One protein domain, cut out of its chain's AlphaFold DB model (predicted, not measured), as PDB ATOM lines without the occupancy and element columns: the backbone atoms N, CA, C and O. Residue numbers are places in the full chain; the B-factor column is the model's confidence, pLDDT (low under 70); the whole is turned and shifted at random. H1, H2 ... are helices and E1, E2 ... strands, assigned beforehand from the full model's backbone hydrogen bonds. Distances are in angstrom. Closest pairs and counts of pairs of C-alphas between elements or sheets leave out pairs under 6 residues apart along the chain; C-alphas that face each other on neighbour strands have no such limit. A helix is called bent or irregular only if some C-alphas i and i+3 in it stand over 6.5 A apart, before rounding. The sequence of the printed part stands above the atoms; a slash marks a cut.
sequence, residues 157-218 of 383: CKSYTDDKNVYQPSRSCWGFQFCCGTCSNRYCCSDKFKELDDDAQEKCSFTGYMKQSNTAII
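Overview. This is residues 157 to 218 of the 383 residues of the protein "Protein shisa-5-like" of Scleropages formosus (UniProt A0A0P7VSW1). Going along the printed part, you meet a long doubled-back loop, residues 157 to 177, beside a small two-stranded hairpin, E1 and E2, and then H1, which runs beside E1 toward H2 at one end of the rod. The printed part has 62 residues with two named strands and two named helices, in the order E1, E2, H1, H2; the sheet is E1 - E2, antiparallel. The class is mixed, helices and strands, with 30 residues in named elements, under half of those printed. It is only just compact, close to loose, with a radius of gyration of the C-alphas of 12.6 A and spans of 45 by 22 by 14 A.

Arrangement. Look first at residues 160 to 161, which pair with residues 167 to 168, antiparallel. Next come E1, residues 178 to 182, and E2, residues 185 to 189, a hairpin at 152 degrees; N 180 and O 187 are within hydrogen-bond range at 2.8 A, as are N 187 and O 180 at 3.0 A. H1, residues 198 to 211, is near E1, with 8 pairs of C-alphas within 10 A. H2, residues 213 to 218, is close to H1 but not clearly touching: the closest C-alphas, of Tyr 209 and Ala 216, are 7.2 A apart. H1 and H2 run the same way at a steep tilt of 49 degrees. H2 is apart from E1 and E2. In H2 every O i to N i+4 pair is within hydrogen-bond range; in H1, 6 of 10 are.

Along the chain. Find C-alpha 178 at (55.928, 50.722, -48.597), where E1 begins its 12.6 A; E2 covers 12.4 A. H1 runs 20.1 A from C-alpha 198 at (46.165, 50.590, -48.717), neither bent nor irregular, but only just: C-alphas 202 and 205 are 6.4 A apart. H2 ends at C-alpha 218, (29.689, 35.015, -27.497), after 8.1 A.

Size, cuts and confidence. The two C-alphas farthest apart, of Gly 175 and Ile 218, are 45.2 A apart. The printed part has no cut, and no link between named elements is long. Check the B-factor column at residues 206 to 216, where pLDDT is under 70; the mean of the printed part is 83.8.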
ATOM      1  N   CYS A 157      51.243  54.595 -44.279       93.69
ATOM      2  CA  CYS A 157      50.508  53.845 -43.273       93.69
ATOM      3  C   CYS A 157      49.404  54.732 -42.683       93.69
ATOM      4  O   CYS A 157      49.682  55.681 -41.941       93.69
ATOM      5  N   LYS A 158      48.145  54.390 -42.967       92.38
ATOM      6  CA  LYS A 158      46.950  54.919 -42.295       92.38
ATOM      7  C   LYS A 158      47.057  54.677 -40.782       92.38
ATOM      8  O   LYS A 158      47.719  53.730 -40.344       92.38
ATOM      9  N   SER A 159      46.391  55.503 -39.976       92.12
ATOM     10  CA  SER A 159      46.343  55.303 -38.523       92.12
ATOM     11  C   SER A 159      45.653  53.989 -38.146       92.12
ATOM     12  O   SER A 159      44.916  53.388 -38.938       92.12
ATOM     13  N   TYR A 160      45.944  53.512 -36.939       90.31
ATOM     14  CA  TYR A 160      45.403  52.275 -36.382       90.31
ATOM     15  C   TYR A 160      45.417  52.329 -34.852       90.31
ATOM     16  O   TYR A 160      45.997  53.235 -34.259       90.31
ATOM     17  N   THR A 161      44.797  51.345 -34.211       90.31
ATOM     18  CA  THR A 161      44.954  51.089 -32.775       90.31
ATOM     19  C   THR A 161      45.708  49.774 -32.626       90.31
ATOM     20  O   THR A 161      45.393  48.808 -33.325       90.31
ATOM     21  N   ASP A 162      46.737  49.738 -31.782       88.00
ATOM     22  CA  ASP A 162      47.533  48.527 -31.565       88.00
ATOM     23  C   ASP A 162      46.868  47.534 -30.589       88.00
ATOM     24  O   ASP A 162      45.829  47.804 -29.986       88.00
ATOM     25  N   ASP A 163      47.480  46.356 -30.425       86.38
ATOM     26  CA  ASP A 163      46.983  45.295 -29.532       86.38
ATOM     27  C   ASP A 163      46.987  45.681 -28.035       86.38
ATOM     28  O   ASP A 163      46.447  44.942 -27.213       86.38
ATOM     29  N   LYS A 164      47.574  46.829 -27.663       87.25
ATOM     30  CA  LYS A 164      47.533  47.402 -26.305       87.25
ATOM     31  C   LYS A 164      46.448  48.478 -26.168       87.25
ATOM     32  O   LYS A 164      46.397  49.170 -25.153       87.25
ATOM     33  N   ASN A 165      45.583  48.612 -27.177       86.31
ATOM     34  CA  ASN A 165      44.550  49.638 -27.297       86.31
ATOM     35  C   ASN A 165      45.102  51.083 -27.362       86.31
ATOM     36  O   ASN A 165      44.391  52.033 -27.029       86.31
ATOM     37  N   VAL A 166      46.356  51.269 -27.799       92.44
ATOM     38  CA  VAL A 166      46.963  52.599 -27.980       92.44
ATOM     39  C   VAL A 166      46.766  53.068 -29.423       92.44
ATOM     40  O   VAL A 166      47.012  52.326 -30.375       92.44
ATOM     41  N   TYR A 167      46.310  54.311 -29.597       91.38
ATOM     42  CA  TYR A 167      46.136  54.916 -30.918       91.38
ATOM     43  C   TYR A 167      47.487  55.301 -31.532       91.38
ATOM     44  O   TYR A 167      48.243  56.091 -30.966       91.38
ATOM     45  N   GLN A 168      47.756  54.770 -32.721       93.62
ATOM     46  CA  GLN A 168      48.957  55.011 -33.507       93.62
ATOM     47  C   GLN A 168      48.602  55.930 -34.692       93.62
ATOM     48  O   GLN A 168      47.783  55.550 -35.541       93.62
ATOM     49  N   PRO A 169      49.181  57.143 -34.785       92.50
ATOM     50  CA  PRO A 169      48.874  58.079 -35.862       92.50
ATOM     51  C   PRO A 169      49.380  57.574 -37.220       92.50
ATOM     52  O   PRO A 169      50.298  56.755 -37.312       92.50
ATOM     53  N   SER A 170      48.784  58.100 -38.290       91.94
ATOM     54  CA  SER A 170      49.217  57.841 -39.663       91.94
ATOM     55  C   SER A 170      50.637  58.353 -39.898       91.94
ATOM     56  O   SER A 170      50.979  59.447 -39.444       91.94
ATOM     57  N   ARG A 171      51.440  57.598 -40.648       91.06
ATOM     58  CA  ARG A 171      52.820  57.950 -41.008       91.06
ATOM     59  C   ARG A 171      53.044  57.768 -42.506       91.06
ATOM     60  O   ARG A 171      52.686  56.733 -43.064       91.06
ATOM     61  N   SER A 172      53.650  58.759 -43.147       91.31
ATOM     62  CA  SER A 172      54.124  58.637 -44.527       91.31
ATOM     63  C   SER A 172      55.450  57.888 -44.543       91.31
ATOM     64  O   SER A 172      56.341  58.210 -43.756       91.31
ATOM     65  N   CYS A 173      55.591  56.918 -45.440       91.00
ATOM     66  CA  CYS A 173      56.885  56.323 -45.751       91.00
ATOM     67  C   CYS A 173      57.634  57.203 -46.770       91.00
ATOM     68  O   CYS A 173      57.039  58.113 -47.353       91.00
ATOM     69  N   TRP A 174      58.948  57.011 -46.941       87.62
ATOM     70  CA  TRP A 174      59.771  57.912 -47.761       87.62
ATOM     71  C   TRP A 174      60.505  57.191 -48.896       87.62
ATOM     72  O   TRP A 174      61.090  56.127 -48.704       87.62
ATOM     73  N   GLY A 175      60.493  57.797 -50.087       85.56
ATOM     74  CA  GLY A 175      61.111  57.237 -51.288       85.56
ATOM     75  C   GLY A 175      60.425  55.944 -51.732       85.56
ATOM     76  O   GLY A 175      59.214  55.913 -51.914       85.56
ATOM     77  N   PHE A 176      61.208  54.876 -51.894       83.38
ATOM     78  CA  PHE A 176      60.746  53.545 -52.316       83.38
ATOM     79  C   PHE A 176      60.364  52.638 -51.128       83.38
ATOM     80  O   PHE A 176      60.643  51.440 -51.141       83.38
ATOM     81  N   GLN A 177      59.794  53.218 -50.069       91.75
ATOM     82  CA  GLN A 177      59.300  52.477 -48.908       91.75
ATOM     83  C   GLN A 177      57.783  52.321 -48.966       91.75
ATOM     84  O   GLN A 177      57.059  53.296 -49.159       91.75
ATOM     85  N   PHE A 178      57.330  51.101 -48.707       92.88
ATOM     86  CA  PHE A 178      55.928  50.722 -48.597       92.88
ATOM     87  C   PHE A 178      55.479  50.799 -47.133       92.88
ATOM     88  O   PHE A 178      56.302  50.686 -46.214       92.88
ATOM     89  N   CYS A 179      54.170  50.914 -46.895       94.62
ATOM     90  CA  CYS A 179      53.628  50.537 -45.593       94.62
ATOM     91  C   CYS A 179      53.708  49.012 -45.441       94.62
ATOM     92  O   CYS A 179      53.327  48.284 -46.354       94.62
ATOM     93  N   CYS A 180      54.184  48.523 -44.298       94.38
ATOM     94  CA  CYS A 180      54.447  47.109 -44.051       94.38
ATOM     95  C   CYS A 180      53.933  46.647 -42.680       94.38
ATOM     96  O   CYS A 180      53.745  47.447 -41.758       94.38
ATOM     97  N   GLY A 181      53.769  45.330 -42.523       92.69
ATOM     98  CA  GLY A 181      53.468  44.693 -41.236       92.69
ATOM     99  C   GLY A 181      52.028  44.197 -41.111       92.69
ATOM    100  O   GLY A 181      51.538  43.470 -41.970       92.69
ATOM    101  N   THR A 182      51.362  44.522 -40.002       91.88
ATOM    102  CA  THR A 182      50.027  44.001 -39.660       91.88
ATOM    103  C   THR A 182      49.066  45.115 -39.250       91.88
ATOM    104  O   THR A 182      49.448  46.257 -39.007       91.88
ATOM    105  N   CYS A 183      47.786  44.771 -39.105       91.38
ATOM    106  CA  CYS A 183      46.754  45.694 -38.637       91.38
ATOM    107  C   CYS A 183      47.015  46.327 -37.259       91.38
ATOM    108  O   CYS A 183      46.497  47.412 -37.012       91.38
ATOM    109  N   SER A 184      47.804  45.677 -36.395       90.56
ATOM    110  CA  SER A 184      48.169  46.156 -35.054       90.56
ATOM    111  C   SER A 184      49.647  46.554 -34.915       90.56
ATOM    112  O   SER A 184      50.070  46.959 -33.834       90.56
ATOM    113  N   ASN A 185      50.438  46.480 -35.993       92.44
ATOM    114  CA  ASN A 185      51.817  46.966 -36.051       92.44
ATOM    115  C   ASN A 185      52.187  47.351 -37.494       92.44
ATOM    116  O   ASN A 185      52.571  46.485 -38.285       92.44
ATOM    117  N   ARG A 186      52.077  48.644 -37.830       93.94
ATOM    118  CA  ARG A 186      52.418  49.190 -39.153       93.94
ATOM    119  C   ARG A 186      53.722  49.982 -39.096       93.94
ATOM    120  O   ARG A 186      53.877  50.893 -38.279       93.94
ATOM    121  N   TYR A 187      54.644  49.670 -39.995       93.31
ATOM    122  CA  TYR A 187      55.953  50.315 -40.113       93.31
ATOM    123  C   TYR A 187      56.336  50.479 -41.585       93.31
ATOM    124  O   TYR A 187      55.823  49.771 -42.441       93.31
ATOM    125  N   CYS A 188      57.232  51.413 -41.890       94.69
ATOM    126  CA  CYS A 188      57.720  51.609 -43.252       94.69
ATOM    127  C   CYS A 188      58.844  50.619 -43.564       94.69
ATOM    128  O   CYS A 188      59.741  50.438 -42.735       94.69
ATOM    129  N   CYS A 189      58.819  49.986 -44.737       93.81
ATOM    130  CA  CYS A 189      59.886  49.080 -45.160       93.81
ATOM    131  C   CYS A 189      60.098  49.085 -46.679       93.81
ATOM    132  O   CYS A 189      59.182  49.354 -47.448       93.81
ATOM    133  N   SER A 190      61.316  48.767 -47.122       92.38
ATOM    134  CA  SER A 190      61.657  48.664 -48.552       92.38
ATOM    135  C   SER A 190      61.341  47.286 -49.156       92.38
ATOM    136  O   SER A 190      61.561  47.066 -50.343       92.38
ATOM    137  N   ASP A 191      60.881  46.332 -48.341       90.88
ATOM    138  CA  ASP A 191      60.615  44.954 -48.753       90.88
ATOM    139  C   ASP A 191      59.156  44.786 -49.185       90.88
ATOM    140  O   ASP A 191      58.249  44.665 -48.357       90.88
ATOM    141  N   LYS A 192      58.944  44.729 -50.500       89.56
ATOM    142  CA  LYS A 192      57.608  44.602 -51.081       89.56
ATOM    143  C   LYS A 192      56.889  43.298 -50.697       89.56
ATOM    144  O   LYS A 192      55.666  43.272 -50.673       89.56
ATOM    145  N   PHE A 193      57.595  42.235 -50.303       89.75
ATOM    146  CA  PHE A 193      56.936  41.010 -49.824       89.75
ATOM    147  C   PHE A 193      56.276  41.172 -48.442       89.75
ATOM    148  O   PHE A 193      55.559  40.275 -47.998       89.75
ATOM    149  N   LYS A 194      56.493  42.309 -47.766       91.19
ATOM    150  CA  LYS A 194      55.862  42.679 -46.489       91.19
ATOM    151  C   LYS A 194      54.863  43.843 -46.619       91.19
ATOM    152  O   LYS A 194      54.384  44.327 -45.593       91.19
ATOM    153  N   GLU A 195      54.564  44.272 -47.849       92.69
ATOM    154  CA  GLU A 195      53.638  45.359 -48.198       92.69
ATOM    155  C   GLU A 195      52.228  45.102 -47.634       92.69
ATOM    156  O   GLU A 195      51.561  44.120 -47.961       92.69
ATOM    157  N   LEU A 196      51.763  46.018 -46.785       92.19
ATOM    158  CA  LEU A 196      50.391  46.094 -46.300       92.19
ATOM    159  C   LEU A 196      49.669  47.176 -47.112       92.19
ATOM    160  O   LEU A 196      49.535  48.320 -46.671       92.19
ATOM    161  N   ASP A 197      49.239  46.786 -48.313       90.62
ATOM    162  CA  ASP A 197      48.543  47.640 -49.281       90.62
ATOM    163  C   ASP A 197      47.379  48.424 -48.648       90.62
ATOM    164  O   ASP A 197      46.721  47.993 -47.694       90.62
ATOM    165  N   ASP A 198      47.111  49.595 -49.206       89.06
ATOM    166  CA  ASP A 198      46.165  50.590 -48.717       89.06
ATOM    167  C   ASP A 198      44.724  50.038 -48.631       89.06
ATOM    168  O   ASP A 198      43.955  50.393 -47.726       89.06
ATOM    169  N   ASP A 199      44.411  49.091 -49.523       86.44
ATOM    170  CA  ASP A 199      43.167  48.320 -49.608       86.44
ATOM    171  C   ASP A 199      43.087  47.216 -48.525       86.44
ATOM    172  O   ASP A 199      41.997  46.785 -48.139       86.44
ATOM    173  N   ALA A 200      44.218  46.741 -47.991       88.44
ATOM    174  CA  ALA A 200      44.283  45.844 -46.829       88.44
ATOM    175  C   ALA A 200      44.234  46.626 -45.504       88.44
ATOM    176  O   ALA A 200      43.565  46.200 -44.555       88.44
ATOM    177  N   GLN A 201      44.861  47.807 -45.451       91.00
ATOM    178  CA  GLN A 201      44.841  48.695 -44.284       91.00
ATOM    179  C   GLN A 201      43.424  49.139 -43.882       91.00
ATOM    180  O   GLN A 201      43.158  49.293 -42.687       91.00
ATOM    181  N   GLU A 202      42.504  49.308 -44.837       87.19
ATOM    182  CA  GLU A 202      41.090  49.620 -44.552       87.19
ATOM    183  C   GLU A 202      40.314  48.412 -44.005       87.19
ATOM    184  O   GLU A 202      39.502  48.548 -43.083       87.19
ATOM    185  N   LYS A 203      40.614  47.207 -44.507       86.25
ATOM    186  CA  LYS A 203      39.986  45.950 -44.060       86.25
ATOM    187  C   LYS A 203      40.384  45.570 -42.630       86.25
ATOM    188  O   LYS A 203      39.648  44.833 -41.977       86.25
ATOM    189  N   CYS A 204      41.474  46.127 -42.099       84.75
ATOM    190  CA  CYS A 204      41.907  45.919 -40.715       84.75
ATOM    191  C   CYS A 204      40.831  46.199 -39.657       84.75
ATOM    192  O   CYS A 204      40.802  45.505 -38.642       84.75
ATOM    193  N   SER A 205      39.918  47.144 -39.904       71.12
ATOM    194  CA  SER A 205      38.774  47.397 -39.017       71.12
ATOM    195  C   SER A 205      37.903  46.148 -38.830       71.12
ATOM    196  O   SER A 205      37.447  45.877 -37.727       71.12
ATOM    197  N   PHE A 206      37.703  45.356 -39.888       60.22
ATOM    198  CA  PHE A 206      36.950  44.099 -39.843       60.22
ATOM    199  C   PHE A 206      37.747  42.990 -39.137       60.22
ATOM    200  O   PHE A 206      37.212  42.281 -38.286       60.22
ATOM    201  N   THR A 207      39.048  42.884 -39.428       56.34
ATOM    202  CA  THR A 207      39.941  41.888 -38.811       56.34
ATOM    203  C   THR A 207      40.135  42.114 -37.306       56.34
ATOM    204  O   THR A 207      40.294  41.146 -36.567       56.34
ATOM    205  N   GLY A 208      40.060  43.360 -36.820       57.06
ATOM    206  CA  GLY A 208      40.105  43.676 -35.385       57.06
ATOM    207  C   GLY A 208      38.986  42.991 -34.591       57.06
ATOM    208  O   GLY A 208      39.262  42.273 -33.628       57.06
ATOM    209  N   TYR A 209      37.734  43.097 -35.058       52.44
ATOM    210  CA  TYR A 209      36.599  42.373 -34.462       52.44
ATOM    211  C   TYR A 209      36.785  40.845 -34.511       52.44
ATOM    212  O   TYR A 209      36.354  40.146 -33.596       52.44
ATOM    213  N   MET A 210      37.475  40.327 -35.535       47.28
ATOM    214  CA  MET A 210      37.808  38.900 -35.661       47.28
ATOM    215  C   MET A 210      38.971  38.444 -34.760       47.28
ATOM    216  O   MET A 210      39.138  37.240 -34.564       47.28
ATOM    217  N   LYS A 211      39.752  39.361 -34.170       49.69
ATOM    218  CA  LYS A 211      40.774  39.047 -33.151       49.69
ATOM    219  C   LYS A 211      40.224  39.173 -31.726       49.69
ATOM    220  O   LYS A 211      40.567  38.368 -30.868       49.69
ATOM    221  N   GLN A 212      39.281  40.089 -31.499       50.38
ATOM    222  CA  GLN A 212      38.444  40.144 -30.286       50.38
ATOM    223  C   GLN A 212      37.252  39.152 -30.346       50.38
ATOM    224  O   GLN A 212      36.248  39.296 -29.643       50.38
ATOM    225  N   SER A 213      37.361  38.133 -31.204       58.00
ATOM    226  CA  SER A 213      36.270  37.275 -31.664       58.00
ATOM    227  C   SER A 213      35.629  36.443 -30.568       58.00
ATOM    228  O   SER A 213      34.409  36.452 -30.486       58.00
ATOM    229  N   ASN A 214      36.386  35.763 -29.704       60.97
ATOM    230  CA  ASN A 214      35.790  34.863 -28.705       60.97
ATOM    231  C   ASN A 214      34.740  35.584 -27.838       60.97
ATOM    232  O   ASN A 214      33.591  35.149 -27.766       60.97
ATOM    233  N   THR A 215      35.081  36.740 -27.266       64.25
ATOM    234  CA  THR A 215      34.142  37.528 -26.451       64.25
ATOM    235  C   THR A 215      33.064  38.206 -27.300       64.25
ATOM    236  O   THR A 215      31.904  38.234 -26.894       64.25
ATOM    237  N   ALA A 216      33.400  38.728 -28.487       68.12
ATOM    238  CA  ALA A 216      32.439  39.434 -29.343       68.12
ATOM    239  C   ALA A 216      31.399  38.498 -29.998       68.12
ATOM    240  O   ALA A 216      30.227  38.860 -30.116       68.12
ATOM    241  N   ILE A 217      31.793  37.282 -30.387       74.94
ATOM    242  CA  ILE A 217      30.912  36.241 -30.941       74.94
ATOM    243  C   ILE A 217      29.996  35.698 -29.841       74.94
ATOM    244  O   ILE A 217      28.789  35.611 -30.056       74.94
ATOM    245  N   ILE A 218      30.522  35.420 -28.641       78.31
ATOM    246  CA  ILE A 218      29.689  35.015 -27.497       78.31
ATOM    247  C   ILE A 218      28.681  36.123 -27.147       78.31
ATOM    248  O   ILE A 218      27.485  35.850 -27.053       78.31
TER     249      ILE A 218